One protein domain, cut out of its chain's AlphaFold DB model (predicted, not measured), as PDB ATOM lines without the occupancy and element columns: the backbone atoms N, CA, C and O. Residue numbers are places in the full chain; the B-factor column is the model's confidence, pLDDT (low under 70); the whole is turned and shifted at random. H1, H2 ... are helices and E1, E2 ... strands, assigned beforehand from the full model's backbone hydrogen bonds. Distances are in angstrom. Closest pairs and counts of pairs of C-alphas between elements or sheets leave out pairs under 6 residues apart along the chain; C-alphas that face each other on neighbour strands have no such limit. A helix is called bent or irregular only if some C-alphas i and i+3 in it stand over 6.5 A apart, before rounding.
ATOM      1  N   THR A  13     234.923 149.431 158.252       92.25
ATOM      2  CA  THR A  13     233.733 149.811 159.007       92.25
ATOM      3  C   THR A  13     233.218 151.118 158.424       92.25
ATOM      4  O   THR A  13     234.013 152.025 158.164       92.25
ATOM      5  N   TYR A  14     231.911 151.232 158.231       91.94
ATOM      6  CA  TYR A  14     231.263 152.457 157.777       91.94
ATOM      7  C   TYR A  14     230.036 152.733 158.643       91.94
ATOM      8  O   TYR A  14     229.351 151.805 159.058       91.94
ATOM      9  N   ARG A  15     229.790 154.005 158.967       91.19
ATOM     10  CA  ARG A  15     228.583 154.423 159.684       91.19
ATOM     11  C   ARG A  15     227.669 155.137 158.709       91.19
ATOM     12  O   ARG A  15     228.075 156.147 158.135       91.19
ATOM     13  N   ASP A  16     226.467 154.611 158.541       85.06
ATOM     14  CA  ASP A  16     225.497 155.144 157.597       85.06
ATOM     15  C   ASP A  16     224.787 156.404 158.124       85.06
ATOM     16  O   ASP A  16     224.996 156.861 159.255       85.06
ATOM     17  N   ALA A  17     223.918 156.981 157.292       83.19
ATOM     18  CA  ALA A  17     223.155 158.179 157.638       83.19
ATOM     19  C   ALA A  17     222.130 157.964 158.771       83.19
ATOM     20  O   ALA A  17     221.674 158.939 159.369       83.19
ATOM     21  N   ARG A  18     221.772 156.712 159.085       85.19
ATOM     22  CA  ARG A  18     220.898 156.350 160.213       85.19
ATOM     23  C   ARG A  18     221.685 156.240 161.522       85.19
ATOM     24  O   ARG A  18     221.092 156.081 162.586       85.19
ATOM     25  N   GLY A  19     223.012 156.344 161.458       83.81
ATOM     26  CA  GLY A  19     223.905 156.190 162.596       83.81
ATOM     27  C   GLY A  19     224.237 154.733 162.909       83.81
ATOM     28  O   GLY A  19     224.868 154.484 163.939       83.81
ATOM     29  N   VAL A  20     223.872 153.785 162.044       84.12
ATOM     30  CA  VAL A  20     224.189 152.361 162.199       84.12
ATOM     31  C   VAL A  20     225.601 152.119 161.677       84.12
ATOM     32  O   VAL A  20     225.993 152.646 160.637       84.12
ATOM     33  N   ALA A  21     226.418 151.411 162.459       87.31
ATOM     34  CA  ALA A  21     227.778 151.068 162.069       87.31
ATOM     35  C   ALA A  21     227.800 149.649 161.517       87.31
ATOM     36  O   ALA A  21     227.458 148.718 162.239       87.31
ATOM     37  N   HIS A  22     228.269 149.527 160.284       88.31
ATOM     38  CA  HIS A  22     228.367 148.284 159.545       88.31
ATOM     39  C   HIS A  22     229.829 147.905 159.347       88.31
ATOM     40  O   HIS A  22     230.708 148.769 159.220       88.31
ATOM     41  N   THR A  23     230.100 146.610 159.300       91.88
ATOM     42  CA  THR A  23     231.411 146.040 159.004       91.88
ATOM     43  C   THR A  23     231.359 145.238 157.717       91.88
ATOM     44  O   THR A  23     230.438 144.464 157.490       91.88
ATOM     45  N   TYR A  24     232.371 145.414 156.866       95.19
ATOM     46  CA  TYR A  24     232.362 144.883 155.506       95.19
ATOM     47  C   TYR A  24     233.522 143.927 155.254       95.19
ATOM     48  O   TYR A  24     234.668 144.154 155.670       95.19
ATOM     49  N   PHE A  25     233.224 142.875 154.498       95.81
ATOM     50  CA  PHE A  25     234.195 141.951 153.938       95.81
ATOM     51  C   PHE A  25     234.147 142.030 152.411       95.81
ATOM     52  O   PHE A  25     233.123 141.741 151.796       95.81
ATOM     53  N   PHE A  26     235.269 142.404 151.798       97.38
ATOM     54  CA  PHE A  26     235.412 142.478 150.349       97.38
ATOM     55  C   PHE A  26     236.155 141.236 149.863       97.38
ATOM     56  O   PHE A  26     237.332 141.053 150.178       97.38
ATOM     57  N   SER A  27     235.479 140.379 149.096       96.75
ATOM     58  CA  SER A  27     236.054 139.103 148.634       96.75
ATOM     59  C   SER A  27     237.381 139.271 147.882       96.75
ATOM     60  O   SER A  27     238.278 138.450 148.064       96.75
ATOM     61  N   TRP A  28     237.549 140.357 147.120       97.00
ATOM     62  CA  TRP A  28     238.772 140.660 146.365       97.00
ATOM     63  C   TRP A  28     239.944 141.172 147.219       97.00
ATOM     64  O   TRP A  28     241.085 141.120 146.768       97.00
ATOM     65  N   GLU A  29     239.700 141.650 148.444       96.19
ATOM     66  CA  GLU A  29     240.755 142.170 149.333       96.19
ATOM     67  C   GLU A  29     241.352 141.084 150.238       96.19
ATOM     68  O   GLU A  29     242.450 141.248 150.771       96.19
ATOM     69  N   HIS A  30     240.669 139.946 150.375       93.44
ATOM     70  CA  HIS A  30     241.128 138.845 151.207       93.44
ATOM     71  C   HIS A  30     241.852 137.768 150.398       93.44
ATOM     72  O   HIS A  30     241.316 137.217 149.440       93.44
ATOM     73  N   ALA A  31     243.060 137.394 150.829       92.56
ATOM     74  CA  ALA A  31     243.929 136.475 150.094       92.56
ATOM     75  C   ALA A  31     243.266 135.134 149.720       92.56
ATOM     76  O   ALA A  31     243.510 134.638 148.621       92.56
ATOM     77  N   ALA A  32     242.422 134.568 150.592       90.44
ATOM     78  CA  ALA A  32     241.772 133.278 150.348       90.44
ATOM     79  C   ALA A  32     240.581 133.349 149.374       90.44
ATOM     80  O   ALA A  32     240.221 132.337 148.782       90.44
ATOM     81  N   THR A  33     239.969 134.523 149.198       93.38
ATOM     82  CA  THR A  33     238.778 134.707 148.349       93.38
ATOM     83  C   THR A  33     239.034 135.608 147.144       93.38
ATOM     84  O   THR A  33     238.158 135.765 146.302       93.38
ATOM     85  N   ARG A  34     240.229 136.189 147.002       94.94
ATOM     86  CA  ARG A  34     240.491 137.195 145.960       94.94
ATOM     87  C   ARG A  34     240.328 136.711 144.520       94.94
ATOM     88  O   ARG A  34     240.196 137.529 143.621       94.94
ATOM     89  N   SER A  35     240.398 135.401 144.308       93.31
ATOM     90  CA  SER A  35     240.279 134.761 142.996       93.31
ATOM     91  C   SER A  35     238.996 133.948 142.841       93.31
ATOM     92  O   SER A  35     238.875 133.232 141.849       93.31
ATOM     93  N   ILE A  36     238.085 133.981 143.821       93.38
ATOM     94  CA  ILE A  36     236.820 133.255 143.707       93.38
ATOM     95  C   ILE A  36     235.748 134.184 143.155       93.38
ATOM     96  O   ILE A  36     235.544 135.298 143.635       93.38
ATOM     97  N   GLU A  37     235.043 133.681 142.158       97.00
ATOM     98  CA  GLU A  37     233.795 134.234 141.668       97.00
ATOM     99  C   GLU A  37     232.749 133.136 141.826       97.00
ATOM    100  O   GLU A  37     233.002 131.979 141.490       97.00
ATOM    101  N   VAL A  38     231.603 133.481 142.399       95.19
ATOM    102  CA  VAL A  38     230.556 132.519 142.760       95.19
ATOM    103  C   VAL A  38     229.195 133.031 142.315       95.19
ATOM    104  O   VAL A  38     229.039 134.228 142.046       95.19
ATOM    105  N   ASP A  39     228.220 132.132 142.222       94.81
ATOM    106  CA  ASP A  39     226.835 132.527 141.997       94.81
ATOM    107  C   ASP A  39     226.272 133.301 143.202       94.81
ATOM    108  O   ASP A  39     226.895 133.419 144.266       94.81
ATOM    109  N   TRP A  40     225.084 133.877 143.026       95.94
ATOM    110  CA  TRP A  40     224.473 134.719 144.048       95.94
ATOM    111  C   TRP A  40     224.178 133.967 145.357       95.94
ATOM    112  O   TRP A  40     224.336 134.527 146.447       95.94
ATOM    113  N   LEU A  41     223.751 132.703 145.279       90.31
ATOM    114  CA  LEU A  41     223.410 131.912 146.460       90.31
ATOM    115  C   LEU A  41     224.675 131.548 147.243       90.31
ATOM    116  O   LEU A  41     224.710 131.690 148.469       90.31
ATOM    117  N   ASP A  42     225.725 131.138 146.541       93.62
ATOM    118  CA  ASP A  42     227.015 130.813 147.132       93.62
ATOM    119  C   ASP A  42     227.700 132.037 147.741       93.62
ATOM    120  O   ASP A  42     228.237 131.931 148.848       93.62
ATOM    121  N   ALA A  43     227.605 133.213 147.110       96.06
ATOM    122  CA  ALA A  43     228.069 134.475 147.694       96.06
ATOM    123  C   ALA A  43     227.457 134.704 149.084       96.06
ATOM    124  O   ALA A  43     228.173 134.898 150.073       96.06
ATOM    125  N   ARG A  44     226.127 134.596 149.191       94.00
ATOM    126  CA  ARG A  44     225.415 134.736 150.469       94.00
ATOM    127  C   ARG A  44     225.804 133.663 151.473       94.00
ATOM    128  O   ARG A  44     226.025 133.962 152.645       94.00
ATOM    129  N   ASN A  45     225.905 132.411 151.034       91.19
ATOM    130  CA  ASN A  45     226.294 131.306 151.906       91.19
ATOM    131  C   ASN A  45     227.708 131.497 152.460       91.19
ATOM    132  O   ASN A  45     227.929 131.241 153.643       91.19
ATOM    133  N   ILE A  46     228.651 132.000 151.658       90.94
ATOM    134  CA  ILE A  46     229.986 132.362 152.140       90.94
ATOM    135  C   ILE A  46     229.885 133.453 153.206       90.94
ATOM    136  O   ILE A  46     230.416 133.255 154.297       90.94
ATOM    137  N   CYS A  47     229.154 134.541 152.953       92.38
ATOM    138  CA  CYS A  47     228.969 135.605 153.942       92.38
ATOM    139  C   CYS A  47     228.385 135.084 155.265       92.38
ATOM    140  O   CYS A  47     228.906 135.379 156.342       92.38
ATOM    141  N   ARG A  48     227.384 134.202 155.195       88.25
ATOM    142  CA  ARG A  48     226.750 133.582 156.371       88.25
ATOM    143  C   ARG A  48     227.692 132.697 157.175       88.25
ATOM    144  O   ARG A  48     227.572 132.633 158.397       88.25
ATOM    145  N   ARG A  49     228.678 132.060 156.531       83.19
ATOM    146  CA  ARG A  49     229.751 131.335 157.240       83.19
ATOM    147  C   ARG A  49     230.656 132.264 158.054       83.19
ATOM    148  O   ARG A  49     231.283 131.795 159.000       83.19
ATOM    149  N   HIS A  50     230.678 133.553 157.726       80.12
ATOM    150  CA  HIS A  50     231.383 134.604 158.457       80.12
ATOM    151  C   HIS A  50     230.470 135.424 159.380       80.12
ATOM    152  O   HIS A  50     230.915 136.438 159.907       80.12
ATOM    153  N   CYS A  51     229.229 134.978 159.621       83.31
ATOM    154  CA  CYS A  51     228.249 135.680 160.469       83.31
ATOM    155  C   CYS A  51     227.869 137.064 159.946       83.31
ATOM    156  O   CYS A  51     227.542 137.979 160.699       83.31
ATOM    157  N   MET A  52     227.918 137.167 158.630       90.44
ATOM    158  CA  MET A  52     227.529 138.301 157.816       90.44
ATOM    159  C   MET A  52     226.431 137.817 156.858       90.44
ATOM    160  O   MET A  52     226.093 136.633 156.826       90.44
ATOM    161  N   ASP A  53     225.893 138.694 156.032       93.94
ATOM    162  CA  ASP A  53     225.190 138.308 154.807       93.94
ATOM    163  C   ASP A  53     225.762 139.125 153.638       93.94
ATOM    164  O   ASP A  53     226.695 139.901 153.832       93.94
ATOM    165  N   ALA A  54     225.295 138.912 152.410       96.56
ATOM    166  CA  ALA A  54     225.666 139.800 151.315       96.56
ATOM    167  C   ALA A  54     225.186 141.233 151.611       96.56
ATOM    168  O   ALA A  54     224.170 141.430 152.281       96.56
ATOM    169  N   VAL A  55     225.915 142.221 151.093       97.50
ATOM    170  CA  VAL A  55     225.669 143.641 151.387       97.50
ATOM    171  C   VAL A  55     224.283 144.113 150.944       97.50
ATOM    172  O   VAL A  55     223.806 143.743 149.865       97.50
ATOM    173  N   SER A  56     223.656 144.951 151.762       95.94
ATOM    174  CA  SER A  56     222.376 145.616 151.519       95.94
ATOM    175  C   SER A  56     222.624 147.120 151.408       95.94
ATOM    176  O   SER A  56     223.241 147.703 152.280       95.94
ATOM    177  N   LEU A  57     222.195 147.768 150.322       95.44
ATOM    178  CA  LEU A  57     222.480 149.195 150.100       95.44
ATOM    179  C   LEU A  57     221.249 150.021 150.451       95.44
ATOM    180  O   LEU A  57     220.441 150.378 149.591       95.44
ATOM    181  N   GLU A  58     221.066 150.270 151.741       92.38
ATOM    182  CA  GLU A  58     219.834 150.869 152.260       92.38
ATOM    183  C   GLU A  58     219.860 152.396 152.224       92.38
ATOM    184  O   GLU A  58     218.809 153.039 152.217       92.38
ATOM    185  N   THR A  59     221.057 152.984 152.163       92.44
ATOM    186  CA  THR A  59     221.237 154.436 152.083       92.44
ATOM    187  C   THR A  59     222.063 154.844 150.859       92.44
ATOM    188  O   THR A  59     222.979 154.121 150.455       92.44
ATOM    189  N   PRO A  60     221.810 156.029 150.266       93.69
ATOM    190  CA  PRO A  60     222.634 156.539 149.169       93.69
ATOM    191  C   PRO A  60     224.118 156.660 149.537       93.69
ATOM    192  O   PRO A  60     224.987 156.406 148.707       93.69
ATOM    193  N   GLN A  61     224.425 157.032 150.780       93.62
ATOM    194  CA  GLN A  61     225.799 157.221 151.237       93.62
ATOM    195  C   GLN A  61     226.552 155.890 151.359       93.62
ATOM    196  O   GLN A  61     227.717 155.808 150.972       93.62
ATOM    197  N   GLU A  62     225.876 154.840 151.824       94.50
ATOM    198  CA  GLU A  62     226.404 153.477 151.815       94.50
ATOM    199  C   GLU A  62     226.629 152.961 150.388       94.50
ATOM    200  O   GLU A  62     227.697 152.423 150.085       94.50
ATOM    201  N   ASN A  63     225.670 153.189 149.483       96.50
ATOM    202  CA  ASN A  63     225.824 152.846 148.069       96.50
ATOM    203  C   ASN A  63     227.086 153.493 147.473       96.50
ATOM    204  O   ASN A  63     227.905 152.812 146.857       96.50
ATOM    205  N   GLU A  64     227.299 154.791 147.711       96.88
ATOM    206  CA  GLU A  64     228.501 155.484 147.236       96.88
ATOM    207  C   GLU A  64     229.788 154.977 147.899       96.88
ATOM    208  O   GLU A  64     230.812 154.845 147.223       96.88
ATOM    209  N   PHE A  65     229.758 154.627 149.187       96.62
ATOM    210  CA  PHE A  65     230.899 154.008 149.868       96.62
ATOM    211  C   PHE A  65     231.327 152.699 149.180       96.62
ATOM    212  O   PHE A  65     232.509 152.518 148.861       96.62
ATOM    213  N   ILE A  66     230.370 151.817 148.875       98.00
ATOM    214  CA  ILE A  66     230.634 150.555 148.176       98.00
ATOM    215  C   ILE A  66     231.129 150.807 146.746       98.00
ATOM    216  O   ILE A  66     232.144 150.233 146.341       98.00
ATOM    217  N   LYS A  67     230.503 151.725 146.000       98.25
ATOM    218  CA  LYS A  67     230.923 152.099 144.633       98.25
ATOM    219  C   LYS A  67     232.349 152.639 144.579       98.25
ATOM    220  O   LYS A  67     233.113 152.287 143.675       98.25
ATOM    221  N   GLN A  68     232.744 153.449 145.560       97.75
ATOM    222  CA  GLN A  68     234.118 153.936 145.674       97.75
ATOM    223  C   GLN A  68     235.101 152.791 145.922       97.75
ATOM    224  O   GLN A  68     236.182 152.786 145.330       97.75
ATOM    225  N   ARG A  69     234.742 151.809 146.757       97.69
ATOM    226  CA  ARG A  69     235.596 150.641 147.015       97.69
ATOM    227  C   ARG A  69     235.767 149.774 145.766       97.69
ATOM    228  O   ARG A  69     236.898 149.423 145.438       97.69
ATOM    229  N   ILE A  70     234.678 149.519 145.036       98.31
ATOM    230  CA  ILE A  70     234.676 148.800 143.748       98.31
ATOM    231  C   ILE A  70     235.589 149.506 142.738       98.31
ATOM    232  O   ILE A  70     236.463 148.874 142.143       98.31
ATOM    233  N   SER A  71     235.430 150.825 142.591       97.94
ATOM    234  CA  SER A  71     236.207 151.631 141.640       97.94
ATOM    235  C   SER A  71     237.700 151.625 141.975       97.94
ATOM    236  O   SER A  71     238.529 151.393 141.100       97.94
ATOM    237  N   ARG A  72     238.060 151.822 143.251       97.31
ATOM    238  CA  ARG A  72     239.461 151.799 143.717       97.31
ATOM    239  C   ARG A  72     240.106 150.424 143.574       97.31
ATOM    240  O   ARG A  72     241.297 150.344 143.296       97.31
ATOM    241  N   GLY A  73     239.329 149.359 143.767       97.00
ATOM    242  CA  GLY A  73     239.776 147.982 143.569       97.00
ATOM    243  C   GLY A  73     239.820 147.546 142.103       97.00
ATOM    244  O   GLY A  73     240.217 146.415 141.841       97.00
ATOM    245  N   ASN A  74     239.402 148.402 141.160       97.25
ATOM    246  CA  ASN A  74     239.213 148.058 139.749       97.25
ATOM    247  C   ASN A  74     238.382 146.772 139.559       97.25
ATOM    248  O   ASN A  74     238.671 145.928 138.710       97.25
ATOM    249  N   VAL A  75     237.357 146.600 140.397       97.94
ATOM    250  CA  VAL A  75     236.491 145.420 140.372       97.94
ATOM    251  C   VAL A  75     235.406 145.650 139.334       97.94
ATOM    252  O   VAL A  75     234.713 146.664 139.373       97.94
ATOM    253  N   ARG A  76     235.267 144.726 138.382       97.56
ATOM    254  CA  ARG A  76     234.373 144.899 137.228       97.56
ATOM    255  C   ARG A  76     232.892 144.807 137.599       97.56
ATOM    256  O   ARG A  76     232.061 145.474 136.989       97.56
ATOM    257  N   TYR A  77     232.563 143.968 138.572       97.75
ATOM    258  CA  TYR A  77     231.203 143.742 139.046       97.75
ATOM    259  C   TYR A  77     231.222 143.021 140.391       97.75
ATOM    260  O   TYR A  77     232.188 142.322 140.692       97.75
ATOM    261  N   ILE A  78     230.160 143.164 141.183       98.62
ATOM    262  CA  ILE A  78     229.988 142.417 142.435       98.62
ATOM    263  C   ILE A  78     228.548 141.954 142.627       98.62
ATOM    264  O   ILE A  78     227.610 142.561 142.099       98.62
ATOM    265  N   TRP A  79     228.365 140.901 143.417       98.62
ATOM    266  CA  TRP A  79     227.068 140.544 143.980       98.62
ATOM    267  C   TRP A  79     226.734 141.371 145.221       98.62
ATOM    268  O   TRP A  79     227.578 141.574 146.097       98.62
ATOM    269  N   THR A  80     225.470 141.791 145.292       98.56
ATOM    270  CA  THR A  80     224.811 142.334 146.491       98.56
ATOM    271  C   THR A  80     223.771 141.335 147.009       98.56
ATOM    272  O   THR A  80     223.542 140.297 146.388       98.56
ATOM    273  N   SER A  81     223.071 141.651 148.100       97.69
ATOM    274  CA  SER A  81     221.947 140.842 148.586       97.69
ATOM    275  C   SER A  81     220.616 141.111 147.877       97.69
ATOM    276  O   SER A  81     219.607 140.505 148.252       97.69
ATOM    277  N   GLY A  82     220.560 142.003 146.885       97.62
ATOM    278  CA  GLY A  82     219.295 142.369 146.250       97.62
ATOM    279  C   GLY A  82     218.676 141.191 145.495       97.62
ATOM    280  O   GLY A  82     219.355 140.495 144.738       97.62
ATOM    281  N   ARG A  83     217.380 140.956 145.717       95.44
ATOM    282  CA  ARG A  83     216.619 139.832 145.162       95.44
ATOM    283  C   ARG A  83     215.217 140.292 144.763       95.44
ATOM    284  O   ARG A  83     214.558 141.024 145.499       95.44
ATOM    285  N   LYS A  84     214.740 139.831 143.608       94.56
ATOM    286  CA  LYS A  84     213.352 139.984 143.154       94.56
ATOM    287  C   LYS A  84     212.461 138.932 143.820       94.56
ATOM    288  O   LYS A  84     212.758 137.744 143.765       94.56
ATOM    289  N   CYS A  85     211.351 139.330 144.422       90.12
ATOM    290  CA  CYS A  85     210.365 138.420 145.002       90.12
ATOM    291  C   CYS A  85     209.546 137.766 143.874       90.12
ATOM    292  O   CYS A  85     208.489 138.255 143.478       90.12
ATOM    293  N   ASN A  86     210.081 136.687 143.305       83.56
ATOM    294  CA  ASN A  86     209.519 135.924 142.182       83.56
ATOM    295  C   ASN A  86     209.347 134.427 142.521       83.56
ATOM    296  O   ASN A  86     209.341 133.583 141.627       83.56
ATOM    297  N   PHE A  87     209.262 134.103 143.810       80.44
ATOM    298  CA  PHE A  87     209.136 132.747 144.340       80.44
ATOM    299  C   PHE A  87     207.827 132.591 145.126       80.44
ATOM    300  O   PHE A  87     207.092 133.556 145.354       80.44
ATOM    301  N   ASN A  88     207.513 131.360 145.522       76.62
ATOM    302  CA  ASN A  88     206.271 131.052 146.225       76.62
ATOM    303  C   ASN A  88     206.148 131.863 147.531       76.62
ATOM    304  O   ASN A  88     207.083 131.894 148.330       76.62
ATOM    305  N   GLY A  89     204.995 132.496 147.757       76.56
ATOM    306  CA  GLY A  89     204.775 133.398 148.895       76.56
ATOM    307  C   GLY A  89     204.984 134.887 148.586       76.56
ATOM    308  O   GLY A  89     204.711 135.726 149.442       76.56
ATOM    309  N   CYS A  90     205.393 135.233 147.359       83.44
ATOM    310  CA  CYS A  90     205.490 136.616 146.874       83.44
ATOM    311  C   CYS A  90     204.189 137.152 146.238       83.44
ATOM    312  O   CYS A  90     204.194 138.233 145.648       83.44
ATOM    313  N   ASP A  91     203.059 136.455 146.373       85.69
ATOM    314  CA  ASP A  91     201.778 136.812 145.729       85.69
ATOM    315  C   ASP A  91     201.051 137.993 146.395       85.69
ATOM    316  O   ASP A  91     199.908 138.321 146.068       85.69
ATOM    317  N   ARG A  92     201.707 138.653 147.355       86.62
ATOM    318  CA  ARG A  92     201.156 139.820 148.037       86.62
ATOM    319  C   ARG A  92     200.939 140.981 147.054       86.62
ATOM    320  O   ARG A  92     201.876 141.329 146.334       86.62
ATOM    321  N   PRO A  93     199.776 141.661 147.086       92.00
ATOM    322  CA  PRO A  93     199.473 142.752 146.156       92.00
ATOM    323  C   PRO A  93     200.493 143.897 146.158       92.00
ATOM    324  O   PRO A  93     200.770 144.476 145.114       92.00
ATOM    325  N   ASP A  94     201.095 144.210 147.307       88.94
ATOM    326  CA  ASP A  94     202.067 145.303 147.443       88.94
ATOM    327  C   ASP A  94     203.460 144.989 146.865       88.94
ATOM    328  O   ASP A  94     204.317 145.876 146.803       88.94
ATOM    329  N   LEU A  95     203.692 143.736 146.465       90.81
ATOM    330  CA  LEU A  95     204.902 143.283 145.779       90.81
ATOM    331  C   LEU A  95     204.696 143.186 144.262       90.81
ATOM    332  O   LEU A  95     205.648 142.908 143.538       90.81
ATOM    333  N   GLN A  96     203.477 143.437 143.772       93.31
ATOM    334  CA  GLN A  96     203.125 143.297 142.364       93.31
ATOM    335  C   GLN A  96     203.084 144.653 141.635       93.31
ATOM    336  O   GLN A  96     202.655 145.650 142.221       93.31
ATOM    337  N   PRO A  97     203.509 144.721 140.359       93.19
ATOM    338  CA  PRO A  97     204.205 143.665 139.623       93.19
ATOM    339  C   PRO A  97     205.621 143.448 140.183       93.19
ATOM    340  O   PRO A  97     206.302 144.411 140.540       93.19
ATOM    341  N   SER A  98     206.069 142.192 140.240       91.56
ATOM    342  CA  SER A  98     207.331 141.805 140.898       91.56
ATOM    343  C   SER A  98     208.560 142.556 140.378       91.56
ATOM    344  O   SER A  98     209.417 142.942 141.170       91.56
ATOM    345  N   ASN A  99     208.622 142.848 139.073       92.25
ATOM    346  CA  ASN A  99     209.733 143.604 138.483       92.25
ATOM    347  C   ASN A  99     209.776 145.085 138.908       92.25
ATOM    348  O   ASN A  99     210.802 145.742 138.745       92.25
ATOM    349  N   VAL A 100     208.674 145.617 139.449       94.69
ATOM    350  CA  VAL A 100     208.577 147.009 139.911       94.69
ATOM    351  C   VAL A 100     208.629 147.101 141.426       94.69
ATOM    352  O   VAL A 100     209.448 147.840 141.956       94.69
ATOM    353  N   ASN A 101     207.781 146.343 142.122       95.12
ATOM    354  CA  ASN A 101     207.559 146.483 143.563       95.12
ATOM    355  C   ASN A 101     208.141 145.330 144.394       95.12
ATOM    356  O   ASN A 101     208.081 145.370 145.624       95.12
ATOM    357  N   GLY A 102     208.663 144.291 143.737       94.62
ATOM    358  CA  GLY A 102     209.075 143.044 144.374       94.62
ATOM    359  C   GLY A 102     210.546 142.981 144.774       94.62
ATOM    360  O   GLY A 102     210.984 141.927 145.221       94.62
ATOM    361  N   TRP A 103     211.334 144.041 144.605       96.38
ATOM    362  CA  TRP A 103     212.756 144.026 144.953       96.38
ATOM    363  C   TRP A 103     212.983 144.279 146.446       96.38
ATOM    364  O   TRP A 103     212.339 145.132 147.058       96.38
ATOM    365  N   PHE A 104     213.913 143.535 147.039       95.50
ATOM    366  CA  PHE A 104     214.286 143.674 148.445       95.50
ATOM    367  C   PHE A 104     215.741 143.254 148.682       95.50
ATOM    368  O   PHE A 104     216.320 142.490 147.906       95.50
ATOM    369  N   TRP A 105     216.324 143.745 149.770       95.81
ATOM    370  CA  TRP A 105     217.620 143.331 150.282       95.81
ATOM    371  C   TRP A 105     217.450 142.075 151.112       95.81
ATOM    372  O   TRP A 105     216.915 142.099 152.215       95.81
ATOM    373  N   SER A 106     217.889 140.941 150.587       92.75
ATOM    374  CA  SER A 106     217.682 139.674 151.279       92.75
ATOM    375  C   SER A 106     218.581 139.490 152.508       92.75
ATOM    376  O   SER A 106     218.310 138.584 153.294       92.75
ATOM    377  N   GLY A 107     219.638 140.300 152.661       90.50
ATOM    378  CA  GLY A 107     220.549 140.281 153.814       90.50
ATOM    379  C   GLY A 107     220.003 140.994 155.058       90.50
ATOM    380  O   GLY A 107     220.321 140.584 156.176       90.50
ATOM    381  N   SER A 108     219.155 142.009 154.863       90.00
ATOM    382  CA  SER A 108     218.505 142.771 155.942       90.00
ATOM    383  C   SER A 108     216.977 142.647 155.981       90.00
ATOM    384  O   SER A 108     216.342 143.071 156.942       90.00
ATOM    385  N   GLY A 109     216.365 142.105 154.926       89.06
ATOM    386  CA  GLY A 109     214.913 142.042 154.744       89.06
ATOM    387  C   GLY A 109     214.278 143.360 154.285       89.06
ATOM    388  O   GLY A 109     213.065 143.411 154.073       89.06
ATOM    389  N   ALA A 110     215.064 144.428 154.109       91.12
ATOM    390  CA  ALA A 110     214.554 145.742 153.738       91.12
ATOM    391  C   ALA A 110     213.999 145.765 152.302       91.12
ATOM    392  O   ALA A 110     214.608 145.249 151.364       91.12
ATOM    393  N   LYS A 111     212.839 146.403 152.105       93.25
ATOM    394  CA  LYS A 111     212.234 146.584 150.776       93.25
ATOM    395  C   LYS A 111     213.020 147.625 149.974       93.25
ATOM    396  O   LYS A 111     213.348 148.684 150.501       93.25
ATOM    397  N   ILE A 112     213.264 147.352 148.693       95.50
ATOM    398  CA  ILE A 112     213.795 148.339 147.747       95.50
ATOM    399  C   ILE A 112     212.607 149.108 147.158       95.50
ATOM    400  O   ILE A 112     211.550 148.531 146.889       95.50
ATOM    401  N   GLY A 113     212.762 150.423 146.995       94.44
ATOM    402  CA  GLY A 113     211.718 151.274 146.426       94.44
ATOM    403  C   GLY A 113     211.284 150.834 145.017       94.44
ATOM    404  O   GLY A 113     212.019 150.104 144.343       94.44
ATOM    405  N   PRO A 114     210.093 151.261 144.552       95.62
ATOM    406  CA  PRO A 114     209.598 150.903 143.229       95.62
ATOM    407  C   PRO A 114     210.612 151.248 142.141       95.62
ATOM    408  O   PRO A 114     211.095 152.377 142.075       95.62
ATOM    409  N   THR A 115     210.895 150.317 141.231       95.00
ATOM    410  CA  THR A 115     211.932 150.533 140.204       95.00
ATOM    411  C   THR A 115     211.561 151.639 139.214       95.00
ATOM    412  O   THR A 115     212.440 152.269 138.629       95.00
ATOM    413  N   SER A 116     210.268 151.956 139.084       92.25
ATOM    414  CA  SER A 116     209.766 153.116 138.339       92.25
ATOM    415  C   SER A 116     210.152 154.464 138.968       92.25
ATOM    416  O   SER A 116     210.170 155.479 138.274       92.25
ATOM    417  N   GLN A 117     210.496 154.493 140.260       92.88
ATOM    418  CA  GLN A 117     210.925 155.682 140.996       92.88
ATOM    419  C   GLN A 117     212.452 155.722 141.106       92.88
ATOM    420  O   GLN A 117     213.054 155.260 142.078       92.88
ATOM    421  N   ARG A 118     213.096 156.321 140.099       87.94
ATOM    422  CA  ARG A 118     214.566 156.382 139.966       87.94
ATOM    423  C   ARG A 118     215.293 157.148 141.077       87.94
ATOM    424  O   ARG A 118     216.507 157.074 141.165       87.94
ATOM    425  N   ASN A 119     214.578 157.884 141.922       86.94
ATOM    426  CA  ASN A 119     215.135 158.577 143.086       86.94
ATOM    427  C   ASN A 119     215.257 157.682 144.333       86.94
ATOM    428  O   ASN A 119     215.798 158.131 145.338       86.94
ATOM    429  N   THR A 120     214.744 156.447 144.289       82.12
ATOM    430  CA  THR A 120     214.741 155.513 145.431       82.12
ATOM    431  C   THR A 120     215.773 154.384 145.314       82.12
ATOM    432  O   THR A 120     215.846 153.526 146.190       82.12
ATOM    433  N   GLY A 121     216.593 154.383 144.258       91.19
ATOM    434  CA  GLY A 121     217.650 153.397 144.031       91.19
ATOM    435  C   GLY A 121     218.620 153.832 142.933       91.19
ATOM    436  O   GLY A 121     218.372 154.819 142.245       91.19
ATOM    437  N   ASP A 122     219.709 153.089 142.748       96.94
ATOM    438  CA  ASP A 122     220.782 153.417 141.789       96.94
ATOM    439  C   ASP A 122     220.758 152.516 140.537       96.94
ATOM    440  O   ASP A 122     221.795 152.161 139.971       96.94
ATOM    441  N   TRP A 123     219.549 152.120 140.120       97.44
ATOM    442  CA  TRP A 123     219.295 151.349 138.898       97.44
ATOM    443  C   TRP A 123     219.836 152.063 137.664       97.44
ATOM    444  O   TRP A 123     219.614 153.265 137.483       97.44
ATOM    445  N   SER A 124     220.524 151.320 136.797       96.94
ATOM    446  CA  SER A 124     221.056 151.896 135.569       96.94
ATOM    447  C   SER A 124     219.954 152.363 134.610       96.94
ATOM    448  O   SER A 124     218.882 151.765 134.491       96.94
ATOM    449  N   ALA A 125     220.247 153.439 133.879       95.56
ATOM    450  CA  ALA A 125     219.445 153.900 132.754       95.56
ATOM    451  C   ALA A 125     219.709 153.101 131.460       95.56
ATOM    452  O   ALA A 125     218.987 153.293 130.486       95.56
ATOM    453  N   THR A 126     220.712 152.219 131.449       94.25
ATOM    454  CA  THR A 126     221.144 151.431 130.284       94.25
ATOM    455  C   THR A 126     221.463 149.980 130.658       94.25
ATOM    456  O   THR A 126     221.454 149.611 131.828       94.25
ATOM    457  N   GLY A 127     221.745 149.144 129.658       91.69
ATOM    458  CA  GLY A 127     221.954 147.704 129.810       91.69
ATOM    459  C   GLY A 127     222.332 147.052 128.479       91.69
ATOM    460  O   GLY A 127     222.679 147.747 127.520       91.69
ATOM    461  N   GLY A 128     222.216 145.723 128.380       84.19
ATOM    462  CA  GLY A 128     222.674 144.943 127.216       84.19
ATOM    463  C   GLY A 128     222.081 145.359 125.861       84.19
ATOM    464  O   GLY A 128     222.738 145.197 124.836       84.19
ATOM    465  N   PHE A 129     220.876 145.938 125.854       87.12
ATOM    466  CA  PHE A 129     220.213 146.487 124.660       87.12
ATOM    467  C   PHE A 129     219.975 148.004 124.742       87.12
ATOM    468  O   PHE A 129     219.057 148.524 124.110       87.12
ATOM    469  N   GLY A 130     220.751 148.712 125.568       89.44
ATOM    470  CA  GLY A 130     220.507 150.124 125.881       89.44
ATOM    471  C   GLY A 130     219.220 150.358 126.683       89.44
ATOM    472  O   GLY A 130     218.758 151.491 126.772       89.44
ATOM    473  N   GLN A 131     218.635 149.296 127.245       91.25
ATOM    474  CA  GLN A 131     217.410 149.343 128.038       91.25
ATOM    475  C   GLN A 131     217.716 149.651 129.497       91.25
ATOM    476  O   GLN A 131     218.734 149.224 130.037       91.25
ATOM    477  N   ALA A 132     216.818 150.388 130.140       95.06
ATOM    478  CA  ALA A 132     216.994 150.780 131.524       95.06
ATOM    479  C   ALA A 132     216.626 149.640 132.483       95.06
ATOM    480  O   ALA A 132     215.642 148.939 132.272       95.06
ATOM    481  N   GLN A 133     217.381 149.504 133.567       95.75
ATOM    482  CA  GLN A 133     217.253 148.397 134.512       95.75
ATOM    483  C   GLN A 133     216.138 148.658 135.548       95.75
ATOM    484  O   GLN A 133     215.818 149.823 135.835       95.75
ATOM    485  N   PRO A 134     215.539 147.617 136.146       95.56
ATOM    486  CA  PRO A 134     215.705 146.213 135.789       95.56
ATOM    487  C   PRO A 134     214.929 145.833 134.518       95.56
ATOM    488  O   PRO A 134     213.727 146.118 134.436       95.56
ATOM    489  N   ASP A 135     215.592 145.223 133.532       92.25
ATOM    490  CA  ASP A 135     215.015 144.940 132.205       92.25
ATOM    491  C   ASP A 135     214.639 143.469 131.974       92.25
ATOM    492  O   ASP A 135     213.930 143.167 131.010       92.25
ATOM    493  N   ASN A 136     215.020 142.574 132.886       88.88
ATOM    494  CA  ASN A 136     214.756 141.143 132.842       88.88
ATOM    495  C   ASN A 136     215.073 140.482 131.493       88.88
ATOM    496  O   ASN A 136     214.339 139.621 130.994       88.88
ATOM    497  N   ARG A 137     216.158 140.932 130.879       84.62
ATOM    498  CA  ARG A 137     216.594 140.609 129.529       84.62
ATOM    499  C   ARG A 137     216.957 139.142 129.355       84.62
ATOM    500  O   ARG A 137     216.683 138.580 128.296       84.62
ATOM    501  N   GLU A 138     217.603 138.533 130.348       77.00
ATOM    502  CA  GLU A 138     218.044 137.133 130.265       77.00
ATOM    503  C   GLU A 138     216.907 136.125 130.467       77.00
ATOM    504  O   GLU A 138     217.094 134.943 130.170       77.00
ATOM    505  N   ALA A 139     215.715 136.561 130.897       64.50
ATOM    506  CA  ALA A 139     214.593 135.652 131.097       64.50
ATOM    507  C   ALA A 139     214.305 134.855 129.814       64.50
ATOM    508  O   ALA A 139     214.366 135.412 128.711       64.50
ATOM    509  N   PRO A 140     213.950 133.555 129.911       54.09
ATOM    510  CA  PRO A 140     213.512 132.823 128.737       54.09
ATOM    511  C   PRO A 140     212.294 133.560 128.184       54.09
ATOM    512  O   PRO A 140     211.239 133.573 128.824       54.09
ATOM    513  N   GLN A 141     212.429 134.178 127.005       43.19
ATOM    514  CA  GLN A 141     211.265 134.586 126.229       43.19
ATOM    515  C   GLN A 141     210.384 133.346 126.156       43.19
ATOM    516  O   GLN A 141     210.853 132.291 125.724       43.19
ATOM    517  N   SER A 142     209.157 133.422 126.670       38.19
ATOM    518  CA  SER A 142     208.234 132.296 126.631       38.19
ATOM    519  C   SER A 142     208.095 131.869 125.175       38.19
ATOM    520  O   SER A 142     207.396 132.529 124.407       38.19
ATOM    521  N   GLU A 189     216.380 137.470 135.522       82.50
ATOM    522  CA  GLU A 189     217.313 138.405 136.147       82.50
ATOM    523  C   GLU A 189     216.701 138.859 137.466       82.50
ATOM    524  O   GLU A 189     215.955 139.832 137.586       82.50
ATOM    525  N   SER A 190     216.904 138.024 138.473       92.69
ATOM    526  CA  SER A 190     216.188 138.130 139.739       92.69
ATOM    527  C   SER A 190     217.116 138.412 140.909       92.69
ATOM    528  O   SER A 190     216.655 138.428 142.054       92.69
ATOM    529  N   CYS A 191     218.392 138.661 140.615       96.44
ATOM    530  CA  CYS A 191     219.438 139.034 141.550       96.44
ATOM    531  C   CYS A 191     220.039 140.387 141.157       96.44
ATOM    532  O   CYS A 191     220.142 140.706 139.977       96.44
ATOM    533  N   LEU A 192     220.428 141.187 142.149       98.12
ATOM    534  CA  LEU A 192     220.961 142.534 141.942       98.12
ATOM    535  C   LEU A 192     222.491 142.514 142.007       98.12
ATOM    536  O   LEU A 192     223.092 142.117 143.012       98.12
ATOM    537  N   SER A 193     223.128 142.987 140.942       98.25
ATOM    538  CA  SER A 193     224.573 143.195 140.866       98.25
ATOM    539  C   SER A 193     224.894 144.678 140.714       98.25
ATOM    540  O   SER A 193     224.137 145.422 140.094       98.25
ATOM    541  N   ILE A 194     226.037 145.106 141.254       98.62
ATOM    542  CA  ILE A 194     226.632 146.389 140.874       98.62
ATOM    543  C   ILE A 194     227.636 146.116 139.761       98.62
ATOM    544  O   ILE A 194     228.571 145.335 139.959       98.62
ATOM    545  N   LEU A 195     227.471 146.774 138.616       98.31
ATOM    546  CA  LEU A 195     228.421 146.721 137.511       98.31
ATOM    547  C   LEU A 195     229.238 148.012 137.484       98.31
ATOM    548  O   LEU A 195     228.689 149.104 137.596       98.31
ATOM    549  N   ASN A 196     230.556 147.892 137.345       98.38
ATOM    550  CA  ASN A 196     231.469 149.027 137.291       98.38
ATOM    551  C   ASN A 196     231.676 149.465 135.841       98.38
ATOM    552  O   ASN A 196     232.529 148.923 135.136       98.38
ATOM    553  N   ASN A 197     230.868 150.434 135.408       96.75
ATOM    554  CA  ASN A 197     230.937 151.067 134.093       96.75
ATOM    555  C   ASN A 197     230.903 150.071 132.922       96.75
ATOM    556  O   ASN A 197     231.509 150.298 131.876       96.75
ATOM    557  N   PHE A 198     230.213 148.941 133.103       95.88
ATOM    558  CA  PHE A 198     230.181 147.855 132.123       95.88
ATOM    559  C   PHE A 198     229.449 148.269 130.839       95.88
ATOM    560  O   PHE A 198     229.857 147.860 129.754       95.88
ATOM    561  N   TYR A 199     228.417 149.111 130.959       94.81
ATOM    562  CA  TYR A 199     227.632 149.642 129.839       94.81
ATOM    563  C   TYR A 199     227.888 151.135 129.584       94.81
ATOM    564  O   TYR A 199     227.088 151.796 128.928       94.81
ATOM    565  N   ASN A 200     229.028 151.663 130.050       95.75
ATOM    566  CA  ASN A 200     229.404 153.076 129.924       95.75
ATOM    567  C   ASN A 200     228.418 154.056 130.605       95.75
ATOM    568  O   ASN A 200     228.119 155.135 130.097       95.75
ATOM    569  N   ASP A 201     227.911 153.653 131.766       94.94
ATOM    570  CA  ASP A 201     226.878 154.305 132.578       94.94
ATOM    571  C   ASP A 201     227.323 154.573 134.028       94.94
ATOM    572  O   ASP A 201     226.531 154.985 134.883       94.94
ATOM    573  N   GLY A 202     228.616 154.386 134.298       97.19
ATOM    574  CA  GLY A 202     229.203 154.470 135.627       97.19
ATOM    575  C   GLY A 202     228.960 153.215 136.464       97.19
ATOM    576  O   GLY A 202     228.663 152.138 135.959       97.19
ATOM    577  N   VAL A 203     229.143 153.330 137.777       98.19
ATOM    578  CA  VAL A 203     228.935 152.206 138.698       98.19
ATOM    579  C   VAL A 203     227.463 152.169 139.113       98.19
ATOM    580  O   VAL A 203     227.025 153.077 139.821       98.19
ATOM    581  N   LYS A 204     226.696 151.182 138.637       97.94
ATOM    582  CA  LYS A 204     225.222 151.162 138.734       97.94
ATOM    583  C   LYS A 204     224.654 149.785 139.059       97.94
ATOM    584  O   LYS A 204     225.342 148.775 138.912       97.94
ATOM    585  N   TRP A 205     223.401 149.753 139.520       98.31
ATOM    586  CA  TRP A 205     222.666 148.515 139.792       98.31
ATOM    587  C   TRP A 205     222.062 147.939 138.512       98.31
ATOM    588  O   TRP A 205     221.451 148.664 137.722       98.31
ATOM    589  N   HIS A 206     222.188 146.626 138.367       97.75
ATOM    590  CA  HIS A 206     221.632 145.828 137.281       97.75
ATOM    591  C   HIS A 206     220.939 144.601 137.858       97.75
ATOM    592  O   HIS A 206     221.430 144.003 138.824       97.75
ATOM    593  N   ASP A 207     219.817 144.217 137.262       96.25
ATOM    594  CA  ASP A 207     219.304 142.873 137.435       96.25
ATOM    595  C   ASP A 207     220.128 141.924 136.570       96.25
ATOM    596  O   ASP A 207     220.515 142.227 135.450       96.25
ATOM    597  N   VAL A 208     220.492 140.788 137.147       94.50
ATOM    598  CA  VAL A 208     221.346 139.797 136.500       94.50
ATOM    599  C   VAL A 208     220.842 138.414 136.891       94.50
ATOM    600  O   VAL A 208     220.363 138.208 138.013       94.50
ATOM    601  N   ALA A 209     220.943 137.444 135.979       91.06
ATOM    602  CA  ALA A 209     220.608 136.065 136.300       91.06
ATOM    603  C   ALA A 209     221.506 135.556 137.438       91.06
ATOM    604  O   ALA A 209     222.725 135.749 137.453       91.06
ATOM    605  N   CYS A 210     220.897 134.905 138.424       90.44
ATOM    606  CA  CYS A 210     221.552 134.603 139.698       90.44
ATOM    607  C   CYS A 210     222.741 133.629 139.581       90.44
ATOM    608  O   CYS A 210     223.569 133.586 140.486       90.44
ATOM    609  N   HIS A 211     222.832 132.870 138.483       87.38
ATOM    610  CA  HIS A 211     223.877 131.871 138.239       87.38
ATOM    611  C   HIS A 211     225.209 132.464 137.745       87.38
ATOM    612  O   HIS A 211     226.201 131.742 137.653       87.38
ATOM    613  N   HIS A 212     225.254 133.754 137.384       90.12
ATOM    614  CA  HIS A 212     226.505 134.381 136.953       90.12
ATOM    615  C   HIS A 212     227.524 134.412 138.091       90.12
ATOM    616  O   HIS A 212     227.196 134.709 139.238       90.12
ATOM    617  N   LEU A 213     228.790 134.171 137.764       95.56
ATOM    618  CA  LEU A 213     229.861 134.168 138.754       95.56
ATOM    619  C   LEU A 213     230.407 135.581 138.940       95.56
ATOM    620  O   LEU A 213     230.725 136.257 137.957       95.56
ATOM    621  N   LYS A 214     230.477 136.048 140.191       97.88
ATOM    622  CA  LYS A 214     231.037 137.362 140.542       97.88
ATOM    623  C   LYS A 214     231.751 137.323 141.893       97.88
ATOM    624  O   LYS A 214     231.415 136.490 142.742       97.88
ATOM    625  N   PRO A 215     232.685 138.254 142.143       98.25
ATOM    626  CA  PRO A 215     233.068 138.615 143.497       98.25
ATOM    627  C   PRO A 215     231.849 139.149 144.261       98.25
ATOM    628  O   PRO A 215     230.850 139.571 143.681       98.25
ATOM    629  N   PHE A 216     231.931 139.166 145.580       98.31
ATOM    630  CA  PHE A 216     230.841 139.585 146.458       98.31
ATOM    631  C   PHE A 216     231.346 140.459 147.606       98.31
ATOM    632  O   PHE A 216     232.540 140.469 147.934       98.31
ATOM    633  N   VAL A 217     230.419 141.193 148.212       98.25
ATOM    634  CA  VAL A 217     230.647 141.962 149.436       98.25
ATOM    635  C   VAL A 217     229.742 141.408 150.520       98.25
ATOM    636  O   VAL A 217     228.544 141.243 150.285       98.25
ATOM    637  N   CYS A 218     230.311 141.142 151.692       96.38
ATOM    638  CA  CYS A 218     229.538 140.817 152.878       96.38
ATOM    639  C   CYS A 218     229.444 142.016 153.817       96.38
ATOM    640  O   CYS A 218     230.373 142.821 153.896       96.38
ATOM    641  N   GLU A 219     228.354 142.059 154.565       94.19
ATOM    642  CA  GLU A 219     228.011 143.051 155.576       94.19
ATOM    643  C   GLU A 219     227.472 142.327 156.818       94.19
ATOM    644  O   GLU A 219     226.856 141.263 156.710       94.19
ATOM    645  N   ASP A 220     227.721 142.854 158.011       88.62
ATOM    646  CA  ASP A 220     227.047 142.371 159.213       88.62
ATOM    647  C   ASP A 220     225.519 142.461 159.085       88.62
ATOM    648  O   ASP A 220     224.954 143.454 158.647       88.62
ATOM    649  N   SER A 221     224.833 141.389 159.485       77.06
ATOM    650  CA  SER A 221     223.371 141.314 159.449       77.06
ATOM    651  C   SER A 221     222.841 141.301 160.871       77.06
ATOM    652  O   SER A 221     223.007 140.314 161.591       77.06
ATOM    653  N   ASP A 222     222.178 142.381 161.282       73.75
ATOM    654  CA  ASP A 222     221.569 142.482 162.610       73.75
ATOM    655  C   ASP A 222     220.572 141.351 162.877       73.75
ATOM    656  O   ASP A 222     220.516 140.831 163.991       73.75
ATOM    657  N   GLU A 223     219.820 140.916 161.863       68.69
ATOM    658  CA  GLU A 223     218.908 139.775 161.969       68.69
ATOM    659  C   GLU A 223     219.668 138.490 162.329       68.69
ATOM    660  O   GLU A 223     219.317 137.811 163.300       68.69
ATOM    661  N   LEU A 224     220.753 138.183 161.607       67.00
ATOM    662  CA  LEU A 224     221.588 137.015 161.892       67.00
ATOM    663  C   LEU A 224     222.285 137.139 163.248       67.00
ATOM    664  O   LEU A 224     222.306 136.176 164.016       67.00
ATOM    665  N   LEU A 225     222.811 138.316 163.584       72.12
ATOM    666  CA  LEU A 225     223.445 138.571 164.876       72.12
ATOM    667  C   LEU A 225     222.437 138.398 166.023       72.12
ATOM    668  O   LEU A 225     222.757 137.769 167.031       72.12
ATOM    669  N   ASN A 226     221.204 138.880 165.871       72.19
ATOM    670  CA  ASN A 226     220.138 138.727 166.863       72.19
ATOM    671  C   ASN A 226     219.660 137.275 166.978       72.19
ATOM    672  O   ASN A 226     219.496 136.768 168.093       72.19
ATOM    673  N   PHE A 227     219.514 136.565 165.857       71.94
ATOM    674  CA  PHE A 227     219.237 135.131 165.859       71.94
ATOM    675  C   PHE A 227     220.328 134.360 166.617       71.94
ATOM    676  O   PHE A 227     220.024 133.564 167.507       71.94
ATOM    677  N   VAL A 228     221.602 134.646 166.340       68.44
ATOM    678  CA  VAL A 228     222.741 134.023 167.025       68.44
ATOM    679  C   VAL A 228     222.724 134.326 168.524       68.44
ATOM    680  O   VAL A 228     222.867 133.389 169.313       68.44
ATOM    681  N   ARG A 229     222.520 135.592 168.920       71.31
ATOM    682  CA  ARG A 229     222.425 136.017 170.331       71.31
ATOM    683  C   ARG A 229     221.300 135.288 171.064       71.31
ATOM    684  O   ARG A 229     221.529 134.765 172.149       71.31
ATOM    685  N   SER A 230     220.111 135.204 170.462       74.56
ATOM    686  CA  SER A 230     218.946 134.545 171.078       74.56
ATOM    687  C   SER A 230     219.141 133.040 171.283       74.56
ATOM    688  O   SER A 230     218.629 132.471 172.245       74.56
ATOM    689  N   ARG A 231     219.908 132.386 170.402       75.62
ATOM    690  CA  ARG A 231     220.206 130.949 170.486       75.62
ATOM    691  C   ARG A 231     221.425 130.625 171.357       75.62
ATOM    692  O   ARG A 231     221.570 129.471 171.744       75.62
ATOM    693  N   ASN A 232     222.287 131.603 171.655       68.12
ATOM    694  CA  ASN A 232     223.545 131.416 172.388       68.12
ATOM    695  C   ASN A 232     223.733 132.512 173.460       68.12
ATOM    696  O   ASN A 232     224.537 133.431 173.270       68.12
TER     697      ASN A 232
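Overview. This is residues 13 to 142 and 189 to 232 of the 237 residues of the protein "Hypothetical protein" of Timema genevievae (UniProt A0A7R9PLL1). Two four-stranded sheets meet near the core where E3 and E8 come up to the bent strand E4, and two helices cover them from opposite faces, H1 over one face of both sheets and H2 over the other. The larger sheet is curled like part of a barrel; H4 sits at one end of the molecule, and the long loops of residues 124 to 142 lie at the other. The printed part has 174 residues, in the order E1 E2 H1 E3 H2 E4 H3 E5 E6 E7 E8 H4; both sheets, E5 E4 E6 E7 and E1 E2 E8 E3, are antiparallel. The class is mixed, with under half of the residues in named elements. The whole is compact and rounded, radius of gyration of the C-alphas 15.6 A, spans 46 by 38 by 31 A.

Along the chain. Find C-alpha 77 at (231.203, 143.742, 139.046), where E4 begins; it runs 18.7 A to residue 84. Beside it look for its neighbours E5, residues 103 to 105, and E6, 191 to 196, 16.2 A; E7, 203 to 208, 14.7 A, is the neighbour of E6. The other sheet holds E1, 13 to 15, E2, 21 to 26, 16.4 A, E8, 217 to 220, and E3, 52 to 54. The helices are H1, 40 to 49, 14.6 A; H2, 60 to 72, 18.3 A; H3, 98 to 101; and H4, 222 to 231, 14.0 A, ending at C-alpha 231, (220.206, 130.949, 170.486).

Arrangement. Start at E4, which bends by 74 degrees at residue 81. N 83 and O 104 of E5 are 2.9 A apart, N 78 and O 194 of E6 3.0 A, within hydrogen-bond range; in the hairpin E6 and E7, N 193 and O 206 are 2.9 A apart. The closest C-alphas of E3 and E4, Ala 54 and Ser 81, are 4.7 A apart. In the second sheet look for N 14 and O 22 in the hairpin E1 and E2, 2.9 A, N 25 and O 218, 2.9 A, and N 53 and O 219, 2.8 A. H1 runs across E4 at a height over the sheet of 9.5 A, and along E3 at 6.0 A. H2, on the opposite face of each sheet, lies over E6 and E7 at 9.7 A. H3 only grazes the larger sheet. H1, H2 and H4 have every O i to N i+4 pair within range; H3 is too short for one.

Size, cuts and confidence. The farthest C-alphas, Gly 130 and Asn 232, are 50.2 A apart. Residues 143 to 188 are not printed; C-alphas 142 and 189 are 14.5 A apart. The links E2 to H1 and E4 to H3 are long. Confidence is under 70 at residues 139 to 142, 223 to 224, 228 and 232.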